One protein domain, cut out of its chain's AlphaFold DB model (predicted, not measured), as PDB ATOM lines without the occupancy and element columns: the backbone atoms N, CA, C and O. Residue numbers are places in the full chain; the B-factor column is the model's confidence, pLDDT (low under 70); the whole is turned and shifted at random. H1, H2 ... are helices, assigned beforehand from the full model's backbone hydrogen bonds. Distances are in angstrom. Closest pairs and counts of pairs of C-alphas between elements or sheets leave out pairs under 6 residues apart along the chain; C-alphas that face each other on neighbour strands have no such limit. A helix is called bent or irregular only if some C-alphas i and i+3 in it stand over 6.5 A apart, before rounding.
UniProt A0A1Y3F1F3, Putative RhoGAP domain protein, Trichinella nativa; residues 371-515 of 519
ATOM      1  N   ILE A 371     -28.270   0.408 -25.740       98.50
ATOM      2  CA  ILE A 371     -27.283   1.496 -25.688       98.50
ATOM      3  C   ILE A 371     -25.965   1.130 -26.392       98.50
ATOM      4  O   ILE A 371     -25.446   1.937 -27.161       98.50
ATOM      5  N   VAL A 372     -25.448  -0.086 -26.187       98.75
ATOM      6  CA  VAL A 372     -24.229  -0.576 -26.849       98.75
ATOM      7  C   VAL A 372     -24.470  -0.700 -28.344       98.75
ATOM      8  O   VAL A 372     -23.664  -0.214 -29.134       98.75
ATOM      9  N   GLU A 373     -25.599  -1.293 -28.728       98.38
ATOM     10  CA  GLU A 373     -25.951  -1.492 -30.131       98.38
ATOM     11  C   GLU A 373     -26.110  -0.174 -30.889       98.38
ATOM     12  O   GLU A 373     -25.498   0.003 -31.941       98.38
ATOM     13  N   LYS A 374     -26.846   0.794 -30.329       98.56
ATOM     14  CA  LYS A 374     -27.002   2.120 -30.941       98.56
ATOM     15  C   LYS A 374     -25.671   2.846 -31.076       98.56
ATOM     16  O   LYS A 374     -25.393   3.399 -32.139       98.56
ATOM     17  N   CYS A 375     -24.843   2.844 -30.029       98.81
ATOM     18  CA  CYS A 375     -23.535   3.487 -30.084       98.81
ATOM     19  C   CYS A 375     -22.631   2.850 -31.145       98.81
ATOM     20  O   CYS A 375     -22.047   3.580 -31.940       98.81
ATOM     21  N   ILE A 376     -22.531   1.517 -31.172       98.81
ATOM     22  CA  ILE A 376     -21.711   0.788 -32.147       98.81
ATOM     23  C   ILE A 376     -22.201   1.065 -33.567       98.81
ATOM     24  O   ILE A 376     -21.420   1.563 -34.369       98.81
ATOM     25  N   ASN A 377     -23.496   0.881 -33.848       98.50
ATOM     26  CA  ASN A 377     -24.051   1.104 -35.185       98.50
ATOM     27  C   ASN A 377     -23.813   2.546 -35.669       98.50
ATOM     28  O   ASN A 377     -23.462   2.766 -36.824       98.50
ATOM     29  N   PHE A 378     -23.949   3.542 -34.787       98.75
ATOM     30  CA  PHE A 378     -23.648   4.931 -35.134       98.75
ATOM     31  C   PHE A 378     -22.163   5.139 -35.479       98.75
ATOM     32  O   PHE A 378     -21.844   5.840 -36.437       98.75
ATOM     33  N   ILE A 379     -21.244   4.541 -34.714       98.62
ATOM     34  CA  ILE A 379     -19.803   4.664 -34.972       98.62
ATOM     35  C   ILE A 379     -19.416   3.927 -36.262       98.62
ATOM     36  O   ILE A 379     -18.628   4.474 -37.026       98.62
ATOM     37  N   SER A 380     -19.982   2.750 -36.537       98.06
ATOM     38  CA  SER A 380     -19.729   2.017 -37.786       98.06
ATOM     39  C   SER A 380     -20.171   2.822 -39.013       98.06
ATOM     40  O   SER A 380     -19.467   2.867 -40.014       98.06
ATOM     41  N   VAL A 381     -21.295   3.543 -38.932       98.12
ATOM     42  CA  VAL A 381     -21.793   4.338 -40.069       98.12
ATOM     43  C   VAL A 381     -21.041   5.664 -40.246       98.12
ATOM     44  O   VAL A 381     -20.808   6.081 -41.377       98.12
ATOM     45  N   TYR A 382     -20.673   6.355 -39.160       98.25
ATOM     46  CA  TYR A 382     -20.189   7.747 -39.238       98.25
ATOM     47  C   TYR A 382     -18.757   7.971 -38.738       98.25
ATOM     48  O   TYR A 382     -18.239   9.078 -38.860       98.25
ATOM     49  N   GLY A 383     -18.135   6.975 -38.109       97.44
ATOM     50  CA  GLY A 383     -16.951   7.170 -37.271       97.44
ATOM     51  C   GLY A 383     -15.710   6.367 -37.646       97.44
ATOM     52  O   GLY A 383     -14.649   6.660 -37.097       97.44
ATOM     53  N   LEU A 384     -15.806   5.388 -38.553       98.31
ATOM     54  CA  LEU A 384     -14.703   4.456 -38.841       98.31
ATOM     55  C   LEU A 384     -13.441   5.141 -39.369       98.31
ATOM     56  O   LEU A 384     -12.344   4.701 -39.048       98.31
ATOM     57  N   GLU A 385     -13.573   6.241 -40.104       98.12
ATOM     58  CA  GLU A 385     -12.439   7.006 -40.643       98.12
ATOM     59  C   GLU A 385     -12.003   8.174 -39.741       98.12
ATOM     60  O   GLU A 385     -11.060   8.893 -40.060       98.12
ATOM     61  N   THR A 386     -12.666   8.386 -38.599       98.12
ATOM     62  CA  THR A 386     -12.338   9.502 -37.699       98.12
ATOM     63  C   THR A 386     -11.003   9.252 -36.999       98.12
ATOM     64  O   THR A 386     -10.873   8.312 -36.215       98.12
ATOM     65  N   GLU A 387     -10.021  10.126 -37.221       97.81
ATOM     66  CA  GLU A 387      -8.716  10.036 -36.562       97.81
ATOM     67  C   GLU A 387      -8.842  10.014 -35.028       97.81
ATOM     68  O   GLU A 387      -9.550  10.817 -34.414       97.81
ATOM     69  N   GLY A 388      -8.160   9.061 -34.389       96.62
ATOM     70  CA  GLY A 388      -8.177   8.904 -32.936       96.62
ATOM     71  C   GLY A 388      -9.531   8.463 -32.373       96.62
ATOM     72  O   GLY A 388      -9.832   8.746 -31.206       96.62
ATOM     73  N   ILE A 389     -10.370   7.792 -33.172       98.00
ATOM     74  CA  ILE A 389     -11.636   7.213 -32.713       98.00
ATOM     75  C   ILE A 389     -11.433   6.357 -31.448       98.00
ATOM     76  O   ILE A 389     -10.440   5.656 -31.300       98.00
ATOM     77  N   HIS A 390     -12.348   6.459 -30.479       97.56
ATOM     78  CA  HIS A 390     -12.239   5.911 -29.110       97.56
ATOM     79  C   HIS A 390     -11.139   6.487 -28.205       97.56
ATOM     80  O   HIS A 390     -11.310   6.455 -26.986       97.56
ATOM     81  N   ARG A 391     -10.053   7.053 -28.741       96.69
ATOM     82  CA  ARG A 391      -9.018   7.731 -27.939       96.69
ATOM     83  C   ARG A 391      -9.476   9.116 -27.495       96.69
ATOM     84  O   ARG A 391      -9.324   9.478 -26.330       96.69
ATOM     85  N   MET A 392     -10.036   9.884 -28.424       95.75
ATOM     86  CA  MET A 392     -10.519  11.238 -28.162       95.75
ATOM     87  C   MET A 392     -11.848  11.209 -27.391       95.75
ATOM     88  O   MET A 392     -12.663  10.291 -27.538       95.75
ATOM     89  N   CYS A 393     -12.070  12.224 -26.553       93.44
ATOM     90  CA  CYS A 393     -13.278  12.361 -25.742       93.44
ATOM     91  C   CYS A 393     -14.196  13.453 -26.289       93.44
ATOM     92  O   CYS A 393     -13.738  14.503 -26.738       93.44
ATOM     93  N   GLY A 394     -15.506  13.213 -26.216       94.75
ATOM     94  CA  GLY A 394     -16.499  14.258 -26.451       94.75
ATOM     95  C   GLY A 394     -16.567  15.277 -25.307       94.75
ATOM     96  O   GLY A 394     -15.941  15.125 -24.257       94.75
ATOM     97  N   THR A 395     -17.380  16.316 -25.487       97.12
ATOM     98  CA  THR A 395     -17.676  17.286 -24.423       97.12
ATOM     99  C   THR A 395     -18.442  16.608 -23.284       97.12
ATOM    100  O   THR A 395     -19.494  16.021 -23.533       97.12
ATOM    101  N   VAL A 396     -17.960  16.734 -22.040       97.56
ATOM    102  CA  VAL A 396     -18.525  16.062 -20.847       97.56
ATOM    103  C   VAL A 396     -20.031  16.294 -20.698       97.56
ATOM    104  O   VAL A 396     -20.779  15.332 -20.574       97.56
ATOM    105  N   SER A 397     -20.501  17.537 -20.829       98.00
ATOM    106  CA  SER A 397     -21.935  17.850 -20.728       98.00
ATOM    107  C   SER A 397     -22.790  17.126 -21.773       98.00
ATOM    108  O   SER A 397     -23.875  16.648 -21.456       98.00
ATOM    109  N   LYS A 398     -22.292  16.988 -23.011       98.19
ATOM    110  CA  LYS A 398     -22.977  16.240 -24.078       98.19
ATOM    111  C   LYS A 398     -22.952  14.733 -23.828       98.19
ATOM    112  O   LYS A 398     -23.902  14.046 -24.184       98.19
ATOM    113  N   ILE A 399     -21.873  14.218 -23.234       98.56
ATOM    114  CA  ILE A 399     -21.767  12.807 -22.837       98.56
ATOM    115  C   ILE A 399     -22.799  12.500 -21.754       98.56
ATOM    116  O   ILE A 399     -23.514  11.510 -21.865       98.56
ATOM    117  N   ASP A 400     -22.895  13.347 -20.731       98.25
ATOM    118  CA  ASP A 400     -23.812  13.145 -19.609       98.25
ATOM    119  C   ASP A 400     -25.279  13.251 -20.034       98.25
ATOM    120  O   ASP A 400     -26.081  12.400 -19.645       98.25
ATOM    121  N   ASP A 401     -25.617  14.233 -20.874       98.38
ATOM    122  CA  ASP A 401     -26.961  14.385 -21.441       98.38
ATOM    123  C   ASP A 401     -27.358  13.166 -22.288       98.38
ATOM    124  O   ASP A 401     -28.395  12.543 -22.046       98.38
ATOM    125  N   LEU A 402     -26.500  12.759 -23.234       98.69
ATOM    126  CA  LEU A 402     -26.792  11.620 -24.102       98.69
ATOM    127  C   LEU A 402     -26.867  10.300 -23.322       98.69
ATOM    128  O   LEU A 402     -27.782   9.504 -23.538       98.69
ATOM    129  N   TYR A 403     -25.932  10.072 -22.397       98.44
ATOM    130  CA  TYR A 403     -25.935   8.892 -21.534       98.44
ATOM    131  C   TYR A 403     -27.231   8.810 -20.719       98.44
ATOM    132  O   TYR A 403     -27.868   7.762 -20.691       98.44
ATOM    133  N   SER A 404     -27.670   9.922 -20.121       97.69
ATOM    134  CA  SER A 404     -28.897   9.959 -19.315       97.69
ATOM    135  C   SER A 404     -30.137   9.602 -20.141       97.69
ATOM    136  O   SER A 404     -30.960   8.808 -19.692       97.69
ATOM    137  N   LYS A 405     -30.248  10.117 -21.373       97.81
ATOM    138  CA  LYS A 405     -31.348   9.780 -22.296       97.81
ATOM    139  C   LYS A 405     -31.360   8.290 -22.656       97.81
ATOM    140  O   LYS A 405     -32.402   7.644 -22.562       97.81
ATOM    141  N   LEU A 406     -30.193   7.730 -22.988       97.62
ATOM    142  CA  LEU A 406     -30.058   6.316 -23.356       97.62
ATOM    143  C   LEU A 406     -30.304   5.356 -22.183       97.62
ATOM    144  O   LEU A 406     -30.819   4.269 -22.411       97.62
ATOM    145  N   ILE A 407     -29.965   5.735 -20.948       95.94
ATOM    146  CA  ILE A 407     -30.275   4.928 -19.756       95.94
ATOM    147  C   ILE A 407     -31.773   4.936 -19.445       95.94
ATOM    148  O   ILE A 407     -32.320   3.909 -19.049       95.94
ATOM    149  N   VAL A 408     -32.445   6.078 -19.621       94.50
ATOM    150  CA  VAL A 408     -33.886   6.199 -19.353       94.50
ATOM    151  C   VAL A 408     -34.702   5.400 -20.363       94.50
ATOM    152  O   VAL A 408     -35.536   4.589 -19.967       94.50
ATOM    153  N   ASP A 409     -34.475   5.622 -21.657       94.88
ATOM    154  CA  ASP A 409     -35.135   4.846 -22.699       94.88
ATOM    155  C   ASP A 409     -34.281   4.806 -23.974       94.88
ATOM    156  O   ASP A 409     -34.324   5.716 -24.816       94.88
ATOM    157  N   PRO A 410     -33.496   3.732 -24.159       96.19
ATOM    158  CA  PRO A 410     -32.610   3.644 -25.298       96.19
ATOM    159  C   PRO A 410     -33.383   3.466 -26.597       96.19
ATOM    160  O   PRO A 410     -32.830   3.804 -27.630       96.19
ATOM    161  N   PHE A 411     -34.634   2.991 -26.600       95.38
ATOM    162  CA  PHE A 411     -35.393   2.794 -27.839       95.38
ATOM    163  C   PHE A 411     -35.907   4.110 -28.432       95.38
ATOM    164  O   PHE A 411     -35.747   4.308 -29.637       95.38
ATOM    165  N   SER A 412     -36.423   5.028 -27.607       94.62
ATOM    166  CA  SER A 412     -36.891   6.352 -28.055       94.62
ATOM    167  C   SER A 412     -35.769   7.370 -28.296       94.62
ATOM    168  O   SER A 412     -35.986   8.379 -28.963       94.62
ATOM    169  N   THR A 413     -34.554   7.109 -27.806       96.81
ATOM    170  CA  THR A 413     -33.403   7.998 -28.024       96.81
ATOM    171  C   THR A 413     -32.745   7.739 -29.384       96.81
ATOM    172  O   THR A 413     -32.180   6.668 -29.613       96.81
ATOM    173  N   HIS A 414     -32.778   8.709 -30.299       96.69
ATOM    174  CA  HIS A 414     -32.173   8.595 -31.633       96.69
ATOM    175  C   HIS A 414     -30.806   9.291 -31.704       96.69
ATOM    176  O   HIS A 414     -30.664  10.433 -31.278       96.69
ATOM    177  N   LEU A 415     -29.801   8.611 -32.269       97.94
ATOM    178  CA  LEU A 415     -28.474   9.183 -32.511       97.94
ATOM    179  C   LEU A 415     -28.425   9.796 -33.911       97.94
ATOM    180  O   LEU A 415     -28.492   9.084 -34.910       97.94
ATOM    181  N   LEU A 416     -28.313  11.119 -33.970       96.12
ATOM    182  CA  LEU A 416     -28.298  11.896 -35.211       96.12
ATOM    183  C   LEU A 416     -26.917  12.526 -35.453       96.12
ATOM    184  O   LEU A 416     -26.420  13.199 -34.546       96.12
ATOM    185  N   PRO A 417     -26.308  12.383 -36.649       94.56
ATOM    186  CA  PRO A 417     -24.935  12.834 -36.914       94.56
ATOM    187  C   PRO A 417     -24.746  14.356 -36.863       94.56
ATOM    188  O   PRO A 417     -23.644  14.829 -36.603       94.56
ATOM    189  N   HIS A 418     -25.810  15.136 -37.072       93.69
ATOM    190  CA  HIS A 418     -25.765  16.598 -36.966       93.69
ATOM    191  C   HIS A 418     -25.892  17.107 -35.519       93.69
ATOM    192  O   HIS A 418     -25.525  18.246 -35.239       93.69
ATOM    193  N   GLU A 419     -26.378  16.277 -34.593       94.69
ATOM    194  CA  GLU A 419     -26.546  16.641 -33.177       94.69
ATOM    195  C   GLU A 419     -25.461  16.018 -32.287       94.69
ATOM    196  O   GLU A 419     -24.973  16.646 -31.341       94.69
ATOM    197  N   HIS A 420     -25.055  14.788 -32.605       97.50
ATOM    198  CA  HIS A 420     -24.166  13.970 -31.793       97.50
ATOM    199  C   HIS A 420     -22.833  13.777 -32.511       97.50
ATOM    200  O   HIS A 420     -22.775  13.190 -33.589       97.50
ATOM    201  N   SER A 421     -21.740  14.237 -31.899       97.75
ATOM    202  CA  SER A 421     -20.409  13.953 -32.433       97.75
ATOM    203  C   SER A 421     -20.022  12.501 -32.166       97.75
ATOM    204  O   SER A 421     -20.354  11.927 -31.123       97.75
ATOM    205  N   VAL A 422     -19.240  11.926 -33.078       98.25
ATOM    206  CA  VAL A 422     -18.711  10.565 -32.940       98.25
ATOM    207  C   VAL A 422     -17.936  10.403 -31.623       98.25
ATOM    208  O   VAL A 422     -18.137   9.426 -30.902       98.25
ATOM    209  N   HIS A 423     -17.122  11.389 -31.232       98.31
ATOM    210  CA  HIS A 423     -16.393  11.346 -29.960       98.31
ATOM    211  C   HIS A 423     -17.326  11.287 -28.744       98.31
ATOM    212  O   HIS A 423     -17.071  10.498 -27.835       98.31
ATOM    213  N   THR A 424     -18.435  12.038 -28.739       98.56
ATOM    214  CA  THR A 424     -19.451  11.936 -27.679       98.56
ATOM    215  C   THR A 424     -20.043  10.527 -27.622       98.56
ATOM    216  O   THR A 424     -20.105   9.953 -26.536       98.56
ATOM    217  N   VAL A 425     -20.399   9.930 -28.764       98.75
ATOM    218  CA  VAL A 425     -20.972   8.571 -28.811       98.75
ATOM    219  C   VAL A 425     -19.971   7.510 -28.332       98.75
ATOM    220  O   VAL A 425     -20.337   6.658 -27.523       98.75
ATOM    221  N   THR A 426     -18.691   7.586 -28.727       98.56
ATOM    222  CA  THR A 426     -17.667   6.655 -28.204       98.56
ATOM    223  C   THR A 426     -17.474   6.789 -26.696       98.56
ATOM    224  O   THR A 426     -17.314   5.786 -26.001       98.56
ATOM    225  N   SER A 427     -17.500   8.016 -26.165       98.56
ATOM    226  CA  SER A 427     -17.376   8.252 -24.729       98.56
ATOM    227  C   SER A 427     -18.586   7.726 -23.958       98.56
ATOM    228  O   SER A 427     -18.399   7.171 -22.881       98.56
ATOM    229  N   VAL A 428     -19.801   7.828 -24.509       98.75
ATOM    230  CA  VAL A 428     -21.012   7.230 -23.920       98.75
ATOM    231  C   VAL A 428     -20.918   5.704 -23.875       98.75
ATOM    232  O   VAL A 428     -21.186   5.127 -22.823       98.75
ATOM    233  N   LEU A 429     -20.467   5.056 -24.957       98.75
ATOM    234  CA  LEU A 429     -20.248   3.604 -24.984       98.75
ATOM    235  C   LEU A 429     -19.286   3.162 -23.873       98.75
ATOM    236  O   LEU A 429     -19.597   2.256 -23.100       98.75
ATOM    237  N   ARG A 430     -18.131   3.833 -23.755       97.69
ATOM    238  CA  ARG A 430     -17.151   3.535 -22.697       97.69
ATOM    239  C   ARG A 430     -17.721   3.803 -21.306       97.69
ATOM    240  O   ARG A 430     -17.535   2.983 -20.412       97.69
ATOM    241  N   LYS A 431     -18.433   4.921 -21.129       97.81
ATOM    242  CA  LYS A 431     -19.060   5.294 -19.855       97.81
ATOM    243  C   LYS A 431     -20.056   4.232 -19.393       97.81
ATOM    244  O   LYS A 431     -19.982   3.832 -18.240       97.81
ATOM    245  N   PHE A 432     -20.912   3.739 -20.288       98.50
ATOM    246  CA  PHE A 432     -21.869   2.673 -19.989       98.50
ATOM    247  C   PHE A 432     -21.188   1.373 -19.543       98.50
ATOM    248  O   PHE A 432     -21.516   0.811 -18.501       98.50
ATOM    249  N   LEU A 433     -20.192   0.903 -20.297       97.94
ATOM    250  CA  LEU A 433     -19.462  -0.320 -19.940       97.94
ATOM    251  C   LEU A 433     -18.691  -0.169 -18.614       97.94
ATOM    252  O   LEU A 433     -18.519  -1.133 -17.869       97.94
ATOM    253  N   ALA A 434     -18.245   1.045 -18.286       96.06
ATOM    254  CA  ALA A 434     -17.595   1.349 -17.015       96.06
ATOM    255  C   ALA A 434     -18.579   1.487 -15.838       96.06
ATOM    256  O   ALA A 434     -18.154   1.344 -14.695       96.06
ATOM    257  N   SER A 435     -19.862   1.763 -16.094       95.62
ATOM    258  CA  SER A 435     -20.860   2.047 -15.056       95.62
ATOM    259  C   SER A 435     -21.714   0.852 -14.646       95.62
ATOM    260  O   SER A 435     -22.383   0.940 -13.622       95.62
ATOM    261  N   VAL A 436     -21.730  -0.238 -15.422       96.56
ATOM    262  CA  VAL A 436     -22.459  -1.456 -15.023       96.56
ATOM    263  C   VAL A 436     -21.896  -2.039 -13.721       96.56
ATOM    264  O   VAL A 436     -20.713  -1.869 -13.448       96.56
ATOM    265  N   ASP A 437     -22.702  -2.714 -12.904       95.75
ATOM    266  CA  ASP A 437     -22.280  -3.124 -11.552       95.75
ATOM    267  C   ASP A 437     -21.082  -4.088 -11.579       95.75
ATOM    268  O   ASP A 437     -20.057  -3.840 -10.941       95.75
ATOM    269  N   GLU A 438     -21.167  -5.137 -12.398       95.06
ATOM    270  CA  GLU A 438     -20.048  -6.041 -12.668       95.06
ATOM    271  C   GLU A 438     -19.373  -5.708 -14.004       95.06
ATOM    272  O   GLU A 438     -20.060  -5.331 -14.956       95.06
ATOM    273  N   PRO A 439     -18.036  -5.853 -14.114       96.06
ATOM    274  CA  PRO A 439     -17.340  -5.673 -15.383       96.06
ATOM    275  C   PRO A 439     -17.906  -6.599 -16.467       96.06
ATOM    276  O   PRO A 439     -18.359  -7.709 -16.184       96.06
ATOM    277  N   LEU A 440     -17.835  -6.152 -17.727       97.19
ATOM    278  CA  LEU A 440     -18.330  -6.919 -18.876       97.19
ATOM    279  C   LEU A 440     -17.742  -8.337 -18.904       97.19
ATOM    280  O   LEU A 440     -18.466  -9.291 -19.194       97.19
ATOM    281  N   VAL A 441     -16.459  -8.463 -18.554       96.88
ATOM    282  CA  VAL A 441     -15.812  -9.745 -18.270       96.88
ATOM    283  C   VAL A 441     -15.640  -9.879 -16.752       96.88
ATOM    284  O   VAL A 441     -14.774  -9.214 -16.176       96.88
ATOM    285  N   PRO A 442     -16.438 -10.732 -16.083       94.94
ATOM    286  CA  PRO A 442     -16.355 -10.946 -14.643       94.94
ATOM    287  C   PRO A 442     -14.962 -11.393 -14.184       94.94
ATOM    288  O   PRO A 442     -14.188 -11.994 -14.936       94.94
ATOM    289  N   LYS A 443     -14.629 -11.117 -12.918       92.50
ATOM    290  CA  LYS A 443     -13.284 -11.340 -12.359       92.50
ATOM    291  C   LYS A 443     -12.810 -12.793 -12.474       92.50
ATOM    292  O   LYS A 443     -11.644 -13.026 -12.767       92.50
ATOM    293  N   ASN A 444     -13.697 -13.766 -12.268       92.31
ATOM    294  CA  ASN A 444     -13.372 -15.189 -12.407       92.31
ATOM    295  C   ASN A 444     -12.957 -15.547 -13.843       92.31
ATOM    296  O   ASN A 444     -11.981 -16.267 -14.028       92.31
ATOM    297  N   ILE A 445     -13.647 -14.996 -14.846       94.50
ATOM    298  CA  ILE A 445     -13.310 -15.208 -16.260       94.50
ATOM    299  C   ILE A 445     -12.020 -14.474 -16.611       94.50
ATOM    300  O   ILE A 445     -11.146 -15.041 -17.259       94.50
ATOM    301  N   THR A 446     -11.854 -13.249 -16.109       92.75
ATOM    302  CA  THR A 446     -10.614 -12.483 -16.251       92.75
ATOM    303  C   THR A 446      -9.403 -13.270 -15.746       92.75
ATOM    304  O   THR A 446      -8.426 -13.409 -16.471       92.75
ATOM    305  N   ILE A 447      -9.469 -13.838 -14.536       90.56
ATOM    306  CA  ILE A 447      -8.387 -14.667 -13.977       90.56
ATOM    307  C   ILE A 447      -8.109 -15.880 -14.872       90.56
ATOM    308  O   ILE A 447      -6.949 -16.185 -15.135       90.56
ATOM    309  N   ASN A 448      -9.155 -16.541 -15.375       89.75
ATOM    310  CA  ASN A 448      -9.003 -17.687 -16.269       89.75
ATOM    311  C   ASN A 448      -8.268 -17.309 -17.568       89.75
ATOM    312  O   ASN A 448      -7.345 -18.001 -17.982       89.75
ATOM    313  N   LEU A 449      -8.605 -16.160 -18.165       89.69
ATOM    314  CA  LEU A 449      -7.906 -15.630 -19.339       89.69
ATOM    315  C   LEU A 449      -6.434 -15.304 -19.034       89.69
ATOM    316  O   LEU A 449      -5.550 -15.675 -19.802       89.69
ATOM    317  N   LEU A 450      -6.163 -14.642 -17.902       88.00
ATOM    318  CA  LEU A 450      -4.809 -14.243 -17.496       88.00
ATOM    319  C   LEU A 450      -3.878 -15.442 -17.269       88.00
ATOM    320  O   LEU A 450      -2.692 -15.353 -17.590       88.00
ATOM    321  N   ASN A 451      -4.398 -16.563 -16.760       85.81
ATOM    322  CA  ASN A 451      -3.609 -17.776 -16.526       85.81
ATOM    323  C   ASN A 451      -2.958 -18.323 -17.807       85.81
ATOM    324  O   ASN A 451      -1.924 -18.977 -17.726       85.81
ATOM    325  N   HIS A 452      -3.520 -18.007 -18.976       81.94
ATOM    326  CA  HIS A 452      -3.039 -18.470 -20.277       81.94
ATOM    327  C   HIS A 452      -2.277 -17.397 -21.080       81.94
ATOM    328  O   HIS A 452      -1.920 -17.630 -22.234       81.94
ATOM    329  N   ILE A 453      -1.990 -16.222 -20.497       77.00
ATOM    330  CA  ILE A 453      -1.247 -15.144 -21.183       77.00
ATOM    331  C   ILE A 453       0.232 -15.494 -21.382       77.00
ATOM    332  O   ILE A 453       0.782 -15.241 -22.454       77.00
ATOM    333  N   ASN A 454       0.861 -16.082 -20.360       66.88
ATOM    334  CA  ASN A 454       2.297 -16.393 -20.330       66.88
ATOM    335  C   ASN A 454       2.611 -17.849 -20.694       66.88
ATOM    336  O   ASN A 454       3.738 -18.309 -20.502       66.88
ATOM    337  N   ASP A 455       1.627 -18.584 -21.204       58.84
ATOM    338  CA  ASP A 455       1.836 -19.962 -21.611       58.84
ATOM    339  C   ASP A 455       2.793 -20.000 -22.817       58.84
ATOM    340  O   ASP A 455       2.531 -19.404 -23.864       58.84
ATOM    341  N   THR A 456       3.885 -20.768 -22.699       64.31
ATOM    342  CA  THR A 456       4.795 -21.156 -23.808       64.31
ATOM    343  C   THR A 456       4.107 -22.038 -24.860       64.31
ATOM    344  O   THR A 456       4.732 -22.536 -25.794       64.31
ATOM    345  N   VAL A 457       2.804 -22.243 -24.689       66.50
ATOM    346  CA  VAL A 457       1.920 -23.034 -25.523       66.50
ATOM    347  C   VAL A 457       1.662 -22.309 -26.850       66.50
ATOM    348  O   VAL A 457       1.478 -21.091 -26.893       66.50
ATOM    349  N   GLU A 458       1.614 -23.094 -27.929       79.62
ATOM    350  CA  GLU A 458       1.271 -22.659 -29.284       79.62
ATOM    351  C   GLU A 458      -0.001 -21.793 -29.308       79.62
ATOM    352  O   GLU A 458      -0.992 -22.074 -28.624       79.62
ATOM    353  N   TRP A 459       0.013 -20.755 -30.144       80.81
ATOM    354  CA  TRP A 459      -1.041 -19.743 -30.223       80.81
ATOM    355  C   TRP A 459      -2.453 -20.344 -30.408       80.81
ATOM    356  O   TRP A 459      -3.408 -19.900 -29.769       80.81
ATOM    357  N   LYS A 460      -2.582 -21.423 -31.198       83.31
ATOM    358  CA  LYS A 460      -3.853 -22.131 -31.445       83.31
ATOM    359  C   LYS A 460      -4.456 -22.726 -30.176       83.31
ATOM    360  O   LYS A 460      -5.665 -22.687 -29.971       83.31
ATOM    361  N   CYS A 461      -3.624 -23.284 -29.304       84.12
ATOM    362  CA  CYS A 461      -4.080 -23.815 -28.024       84.12
ATOM    363  C   CYS A 461      -4.505 -22.680 -27.086       84.12
ATOM    364  O   CYS A 461      -5.516 -22.812 -26.399       84.12
ATOM    365  N   ARG A 462      -3.804 -21.538 -27.115       83.56
ATOM    366  CA  ARG A 462      -4.195 -20.337 -26.366       83.56
ATOM    367  C   ARG A 462      -5.568 -19.817 -26.785       83.56
ATOM    368  O   ARG A 462      -6.391 -19.527 -25.921       83.56
ATOM    369  N   LEU A 463      -5.851 -19.787 -28.090       86.44
ATOM    370  CA  LEU A 463      -7.189 -19.460 -28.586       86.44
ATOM    371  C   LEU A 463      -8.262 -20.388 -28.030       86.44
ATOM    372  O   LEU A 463      -9.303 -19.907 -27.599       86.44
ATOM    373  N   ARG A 464      -8.013 -21.702 -28.018       88.38
ATOM    374  CA  ARG A 464      -8.973 -22.669 -27.469       88.38
ATOM    375  C   ARG A 464      -9.257 -22.414 -25.989       88.38
ATOM    376  O   ARG A 464     -10.404 -22.533 -25.575       88.38
ATOM    377  N   TYR A 465      -8.248 -22.031 -25.205       88.81
ATOM    378  CA  TYR A 465      -8.452 -21.649 -23.805       88.81
ATOM    379  C   TYR A 465      -9.261 -20.358 -23.661       88.81
ATOM    380  O   TYR A 465     -10.156 -20.292 -22.820       88.81
ATOM    381  N   TYR A 466      -8.986 -19.343 -24.483       90.69
ATOM    382  CA  TYR A 466      -9.768 -18.105 -24.477       90.69
ATOM    383  C   TYR A 466     -11.223 -18.348 -24.861       90.69
ATOM    384  O   TYR A 466     -12.123 -17.853 -24.190       90.69
ATOM    385  N   ASP A 467     -11.449 -19.140 -25.899       90.50
ATOM    386  CA  ASP A 467     -12.766 -19.549 -26.366       90.50
ATOM    387  C   ASP A 467     -13.544 -20.291 -25.263       90.50
ATOM    388  O   ASP A 467     -14.663 -19.905 -24.926       90.50
ATOM    389  N   GLU A 468     -12.916 -21.264 -24.596       91.69
ATOM    390  CA  GLU A 468     -13.513 -21.970 -23.455       91.69
ATOM    391  C   GLU A 468     -13.842 -21.031 -22.281       91.69
ATOM    392  O   GLU A 468     -14.931 -21.098 -21.711       91.69
ATOM    393  N   ALA A 469     -12.941 -20.111 -21.930       92.75
ATOM    394  CA  ALA A 469     -13.179 -19.143 -20.861       92.75
ATOM    395  C   ALA A 469     -14.316 -18.166 -21.205       92.75
ATOM    396  O   ALA A 469     -15.158 -17.865 -20.359       92.75
ATOM    397  N   ILE A 470     -14.369 -17.681 -22.448       94.31
ATOM    398  CA  ILE A 470     -15.396 -16.747 -22.927       94.31
ATOM    399  C   ILE A 470     -16.769 -17.429 -22.990       94.31
ATOM    400  O   ILE A 470     -17.768 -16.787 -22.664       94.31
ATOM    401  N   ARG A 471     -16.849 -18.722 -23.331       92.62
ATOM    402  CA  ARG A 471     -18.115 -19.485 -23.324       92.62
ATOM    403  C   ARG A 471     -18.753 -19.622 -21.940       92.62
ATOM    404  O   ARG A 471     -19.953 -19.862 -21.855       92.62
ATOM    405  N   GLN A 472     -17.991 -19.430 -20.864       95.25
ATOM    406  CA  GLN A 472     -18.524 -19.418 -19.496       95.25
ATOM    407  C   GLN A 472     -19.216 -18.095 -19.130       95.25
ATOM    408  O   GLN A 472     -19.816 -17.988 -18.058       95.25
ATOM    409  N   LEU A 473     -19.142 -17.068 -19.986       96.44
ATOM    410  CA  LEU A 473     -19.867 -15.820 -19.776       96.44
ATOM    411  C   LEU A 473     -21.378 -16.051 -19.842       96.44
ATOM    412  O   LEU A 473     -21.891 -16.777 -20.692       96.44
ATOM    413  N   GLY A 474     -22.117 -15.338 -18.988       96.50
ATOM    414  CA  GLY A 474     -23.566 -15.253 -19.125       96.50
ATOM    415  C   GLY A 474     -23.949 -14.734 -20.515       96.50
ATOM    416  O   GLY A 474     -23.255 -13.896 -21.089       96.50
ATOM    417  N   ARG A 475     -25.085 -15.199 -21.047       96.38
ATOM    418  CA  ARG A 475     -25.531 -14.921 -22.425       96.38
ATOM    419  C   ARG A 475     -25.444 -13.443 -22.828       96.38
ATOM    420  O   ARG A 475     -25.009 -13.136 -23.936       96.38
ATOM    421  N   ILE A 476     -25.840 -12.531 -21.934       98.00
ATOM    422  CA  ILE A 476     -25.802 -11.081 -22.194       98.00
ATOM    423  C   ILE A 476     -24.359 -10.565 -22.247       98.00
ATOM    424  O   ILE A 476     -24.011  -9.826 -23.164       98.00
ATOM    425  N   ASN A 477     -23.500 -10.983 -21.310       98.25
ATOM    426  CA  ASN A 477     -22.076 -10.637 -21.301       98.25
ATOM    427  C   ASN A 477     -21.379 -11.134 -22.570       98.25
ATOM    428  O   ASN A 477     -20.686 -10.354 -23.216       98.25
ATOM    429  N   TYR A 478     -21.612 -12.393 -22.955       98.12
ATOM    430  CA  TYR A 478     -21.061 -12.980 -24.178       98.12
ATOM    431  C   TYR A 478     -21.486 -12.192 -25.423       98.12
ATOM    432  O   TYR A 478     -20.636 -11.730 -26.179       98.12
ATOM    433  N   SER A 479     -22.794 -11.968 -25.600       98.44
ATOM    434  CA  SER A 479     -23.335 -11.269 -26.778       98.44
ATOM    435  C   SER A 479     -22.809  -9.831 -26.863       98.44
ATOM    436  O   SER A 479     -22.406  -9.363 -27.928       98.44
ATOM    437  N   THR A 480     -22.733  -9.144 -25.720       98.69
ATOM    438  CA  THR A 480     -22.193  -7.778 -25.626       98.69
ATOM    439  C   THR A 480     -20.698  -7.740 -25.935       98.69
ATOM    440  O   THR A 480     -20.255  -6.873 -26.689       98.69
ATOM    441  N   LEU A 481     -19.915  -8.679 -25.391       98.38
ATOM    442  CA  LEU A 481     -18.481  -8.781 -25.657       98.38
ATOM    443  C   LEU A 481     -18.218  -9.096 -27.127       98.38
ATOM    444  O   LEU A 481     -17.389  -8.427 -27.737       98.38
ATOM    445  N   ARG A 482     -18.958 -10.043 -27.722       97.81
ATOM    446  CA  ARG A 482     -18.871 -10.354 -29.153       97.81
ATOM    447  C   ARG A 482     -19.127  -9.107 -29.995       97.81
ATOM    448  O   ARG A 482     -18.304  -8.780 -30.847       97.81
ATOM    449  N   LYS A 483     -20.234  -8.395 -29.749       98.62
ATOM    450  CA  LYS A 483     -20.587  -7.179 -30.500       98.62
ATOM    451  C   LYS A 483     -19.500  -6.111 -30.369       98.62
ATOM    452  O   LYS A 483     -19.116  -5.506 -31.365       98.62
ATOM    453  N   LEU A 484     -18.974  -5.910 -29.158       98.62
ATOM    454  CA  LEU A 484     -17.896  -4.957 -28.902       98.62
ATOM    455  C   LEU A 484     -16.598  -5.346 -29.621       98.62
ATOM    456  O   LEU A 484     -16.013  -4.506 -30.293       98.62
ATOM    457  N   VAL A 485     -16.146  -6.595 -29.508       97.88
ATOM    458  CA  VAL A 485     -14.910  -7.062 -30.159       97.88
ATOM    459  C   VAL A 485     -15.042  -7.008 -31.683       97.88
ATOM    460  O   VAL A 485     -14.114  -6.553 -32.349       97.88
ATOM    461  N   GLY A 486     -16.204  -7.376 -32.231       98.38
ATOM    462  CA  GLY A 486     -16.504  -7.223 -33.658       98.38
ATOM    463  C   GLY A 486     -16.406  -5.767 -34.124       98.38
ATOM    464  O   GLY A 486     -15.754  -5.491 -35.126       98.38
ATOM    465  N   HIS A 487     -16.957  -4.826 -33.351       98.62
ATOM    466  CA  HIS A 487     -16.816  -3.387 -33.612       98.62
ATOM    467  C   HIS A 487     -15.358  -2.915 -33.581       98.62
ATOM    468  O   HIS A 487     -14.912  -2.173 -34.450       98.62
ATOM    469  N   LEU A 488     -14.580  -3.340 -32.582       98.50
ATOM    470  CA  LEU A 488     -13.171  -2.947 -32.489       98.50
ATOM    471  C   LEU A 488     -12.358  -3.486 -33.669       98.50
ATOM    472  O   LEU A 488     -11.514  -2.766 -34.194       98.50
ATOM    473  N   LYS A 489     -12.657  -4.704 -34.130       98.19
ATOM    474  CA  LYS A 489     -12.069  -5.273 -35.345       98.19
ATOM    475  C   LYS A 489     -12.394  -4.431 -36.579       98.19
ATOM    476  O   LYS A 489     -11.487  -4.103 -37.340       98.19
ATOM    477  N   GLU A 490     -13.654  -4.035 -36.747       98.38
ATOM    478  CA  GLU A 490     -14.074  -3.139 -37.831       98.38
ATOM    479  C   GLU A 490     -13.274  -1.827 -37.792       98.38
ATOM    480  O   GLU A 490     -12.679  -1.439 -38.789       98.38
ATOM    481  N   VAL A 491     -13.121  -1.200 -36.619       98.50
ATOM    482  CA  VAL A 491     -12.289   0.008 -36.464       98.50
ATOM    483  C   VAL A 491     -10.838  -0.230 -36.902       98.50
ATOM    484  O   VAL A 491     -10.263   0.618 -37.586       98.50
ATOM    485  N   THR A 492     -10.232  -1.372 -36.559       98.19
ATOM    486  CA  THR A 492      -8.835  -1.656 -36.946       98.19
ATOM    487  C   THR A 492      -8.627  -1.835 -38.447       98.19
ATOM    488  O   THR A 492      -7.534  -1.544 -38.941       98.19
ATOM    489  N   GLN A 493      -9.664  -2.227 -39.192       98.12
ATOM    490  CA  GLN A 493      -9.597  -2.330 -40.654       98.12
ATOM    491  C   GLN A 493      -9.390  -0.960 -41.319       98.12
ATOM    492  O   GLN A 493      -8.816  -0.886 -42.398       98.12
ATOM    493  N   PHE A 494      -9.760   0.131 -40.640       98.25
ATOM    494  CA  PHE A 494      -9.559   1.513 -41.091       98.25
ATOM    495  C   PHE A 494      -8.347   2.189 -40.421       98.25
ATOM    496  O   PHE A 494      -8.215   3.416 -40.457       98.25
ATOM    497  N   SER A 495      -7.444   1.408 -39.808       97.88
ATOM    498  CA  SER A 495      -6.309   1.924 -39.020       97.88
ATOM    499  C   SER A 495      -5.345   2.824 -39.797       97.88
ATOM    500  O   SER A 495      -4.714   3.696 -39.197       97.88
ATOM    501  N   GLU A 496      -5.267   2.689 -41.122       97.88
ATOM    502  CA  GLU A 496      -4.472   3.578 -41.976       97.88
ATOM    503  C   GLU A 496      -4.983   5.025 -41.950       97.88
ATOM    504  O   GLU A 496      -4.179   5.961 -41.936       97.88
ATOM    505  N   THR A 497      -6.301   5.211 -41.865       98.06
ATOM    506  CA  THR A 497      -6.954   6.526 -41.824       98.06
ATOM    507  C   THR A 497      -7.167   6.978 -40.385       98.06
ATOM    508  O   THR A 497      -6.695   8.042 -39.991       98.06
ATOM    509  N   ASN A 498      -7.812   6.145 -39.563       98.31
ATOM    510  CA  ASN A 498      -8.222   6.528 -38.213       98.31
ATOM    511  C   ASN A 498      -7.098   6.444 -37.158       98.31
ATOM    512  O   ASN A 498      -7.267   6.938 -36.042       98.31
ATOM    513  N   LYS A 499      -5.947   5.845 -37.500       98.25
ATOM    514  CA  LYS A 499      -4.748   5.689 -36.650       98.25
ATOM    515  C   LYS A 499      -4.931   4.810 -35.400       98.25
ATOM    516  O   LYS A 499      -4.120   4.866 -34.471       98.25
ATOM    517  N   MET A 500      -5.961   3.966 -35.364       98.19
ATOM    518  CA  MET A 500      -6.277   3.079 -34.242       98.19
ATOM    519  C   MET A 500      -6.013   1.609 -34.596       98.19
ATOM    520  O   MET A 500      -6.858   0.934 -35.178       98.19
ATOM    521  N   ASN A 501      -4.832   1.104 -34.225       97.62
ATOM    522  CA  ASN A 501      -4.486  -0.318 -34.315       97.62
ATOM    523  C   ASN A 501      -5.006  -1.118 -33.097       97.62
ATOM    524  O   ASN A 501      -5.557  -0.550 -32.147       97.62
ATOM    525  N   VAL A 502      -4.816  -2.444 -33.119       97.25
ATOM    526  CA  VAL A 502      -5.270  -3.351 -32.050       97.25
ATOM    527  C   VAL A 502      -4.679  -2.962 -30.693       97.25
ATOM    528  O   VAL A 502      -5.421  -2.872 -29.717       97.25
ATOM    529  N   GLN A 503      -3.376  -2.666 -30.622       96.69
ATOM    530  CA  GLN A 503      -2.701  -2.281 -29.379       96.69
ATOM    531  C   GLN A 503      -3.301  -0.998 -28.778       96.69
ATOM    532  O   GLN A 503      -3.610  -0.953 -27.586       96.69
ATOM    533  N   ASN A 504      -3.542   0.028 -29.602       97.56
ATOM    534  CA  ASN A 504      -4.135   1.293 -29.166       97.56
ATOM    535  C   ASN A 504      -5.542   1.083 -28.590       97.56
ATOM    536  O   ASN A 504      -5.863   1.618 -27.526       97.56
ATOM    537  N   LEU A 505      -6.381   0.291 -29.265       98.00
ATOM    538  CA  LEU A 505      -7.735  -0.013 -28.791       98.00
ATOM    539  C   LEU A 505      -7.720  -0.885 -27.531       98.00
ATOM    540  O   LEU A 505      -8.488  -0.616 -26.605       98.00
ATOM    541  N   ALA A 506      -6.829  -1.875 -27.452       96.00
ATOM    542  CA  ALA A 506      -6.674  -2.724 -26.275       96.00
ATOM    543  C   ALA A 506      -6.312  -1.898 -25.034       96.00
ATOM    544  O   ALA A 506      -6.951  -2.058 -23.992       96.00
ATOM    545  N   CYS A 507      -5.372  -0.954 -25.141       95.25
ATOM    546  CA  CYS A 507      -5.017  -0.044 -24.047       95.25
ATOM    547  C   CYS A 507      -6.204   0.811 -23.572       95.25
ATOM    548  O   CYS A 507      -6.346   1.059 -22.375       95.25
ATOM    549  N   ILE A 508      -7.073   1.244 -24.490       95.44
ATOM    550  CA  ILE A 508      -8.249   2.066 -24.166       95.44
ATOM    551  C   ILE A 508      -9.346   1.238 -23.489       95.44
ATOM    552  O   ILE A 508      -9.949   1.697 -22.519       95.44
ATOM    553  N   PHE A 509      -9.632   0.038 -23.998       96.62
ATOM    554  CA  PHE A 509     -10.781  -0.756 -23.554       96.62
ATOM    555  C   PHE A 509     -10.477  -1.717 -22.407       96.62
ATOM    556  O   PHE A 509     -11.386  -2.014 -21.633       96.62
ATOM    557  N   SER A 510      -9.231  -2.170 -22.231       94.06
ATOM    558  CA  SER A 510      -8.881  -3.115 -21.158       94.06
ATOM    559  C   SER A 510      -9.276  -2.618 -19.756       94.06
ATOM    560  O   SER A 510      -9.905  -3.384 -19.019       94.06
ATOM    561  N   PRO A 511      -9.027  -1.343 -19.375       93.00
ATOM    562  CA  PRO A 511      -9.464  -0.825 -18.077       93.00
ATOM    563  C   PRO A 511     -10.988  -0.837 -17.901       93.00
ATOM    564  O   PRO A 511     -11.479  -1.028 -16.792       93.00
ATOM    565  N   THR A 512     -11.743  -0.656 -18.986       92.94
ATOM    566  CA  THR A 512     -13.211  -0.618 -18.971       92.94
ATOM    567  C   THR A 512     -13.828  -2.017 -18.941       92.94
ATOM    568  O   THR A 512     -14.768  -2.248 -18.182       92.94
ATOM    569  N   ILE A 513     -13.303  -2.948 -19.742       95.06
ATOM    570  CA  ILE A 513     -13.843  -4.307 -19.896       95.06
ATOM    571  C   ILE A 513     -13.543  -5.165 -18.666       95.06
ATOM    572  O   ILE A 513     -14.432  -5.876 -18.198       95.06
ATOM    573  N   PHE A 514     -12.313  -5.088 -18.148       93.31
ATOM    574  CA  PHE A 514     -11.831  -5.978 -17.089       93.31
ATOM    575  C   PHE A 514     -11.760  -5.320 -15.705       93.31
ATOM    576  O   PHE A 514     -11.734  -6.022 -14.698       93.31
ATOM    577  N   ARG A 515     -11.686  -3.982 -15.636       87.88
ATOM    578  CA  ARG A 515     -11.544  -3.206 -14.383       87.88
ATOM    579  C   ARG A 515     -10.409  -3.689 -13.467       87.88
ATOM    580  O   ARG A 515     -10.524  -3.650 -12.245       87.88
TER     581      ARG A 515
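Overview. This is residues 371 to 515 of the 519 residues of the protein "Putative RhoGAP domain protein" of Trichinella nativa (UniProt A0A1Y3F1F3). Four helices, H1, H3, H6 and H8, make an up-and-down bundle, each running against the one before it in the chain. H2 packs steeply on the side of H3, and the hairpin of H4 and H5 reaches away as an arm past the ends of H6 and H8, its tip at residues 455 to 460 standing free. The printed part has 145 residues with eight named helices, H1 to H8 in order, and no named strand: the class is all helix. It is compact, with a radius of gyration of the C-alphas of 16.1 A, and spans 50 by 35 by 21 A.

Arrangement. Start at H1, residues 371 to 382, and set it beside H3, residues 422 to 435: they touch, closest at the C-alphas of Cys 375 and Val 425, 5.8 A, at a shallow tilt of 23 degrees, opposite ways. H3 is the hub, touching three helices. H2, residues 396 to 408, touches it with residues 398 to 403 alone, closest at the C-alphas of Ile 399 and Thr 424, 5.4 A, at a steep tilt of 60 degrees. H1 also touches H6, residues 475 to 493, closest at the C-alphas of Ile 376 and His 487, 6.6 A, the same way at a shallow tilt of 15 degrees. H8, residues 502 to 514, touches H6 with residues 502 to 505 alone, closest at the C-alphas of Val 502 and Thr 492, 6.3 A, opposite ways at a shallow tilt of 20 degrees. With residues 509 to 513 alone it touches H3, closest at the C-alphas of Thr 512 and Ala 434, 5.2 A, at 37 degrees, only just a steep tilt. H4, residues 443 to 451, and H5, residues 459 to 471, form a helical hairpin, closest at the C-alphas of Leu 449 and Tyr 466, 6.0 A. H7, residues 495 to 498, touches no helix. In H1 to H6 every O i to N i+4 pair is within hydrogen-bond range; in H8 7 of 9 are, and H7 is too short for such a pair.

Along the chain. Find C-alpha 371 at (-27.283, 1.496, -25.688), where H1 begins. The longest helix, H6, runs 27.3 A from C-alpha 475 at (-25.531, -14.921, -22.425); H3 is 19.9 A long. H8 ends at C-alpha 514, (-11.831, -5.978, -17.089); it is irregular, but only just: C-alphas 508 and 511 are 6.8 A apart.

Size, cuts and confidence. The C-alphas farthest apart, of His 418 and Thr 456, are 50.3 A apart. The printed part has no cut. The links H1 to H2 and H2 to H3 are long, 13 residues each. Look for low confidence at residues 454 to 457, under 70; the mean pLDDT of the printed part is 94.7.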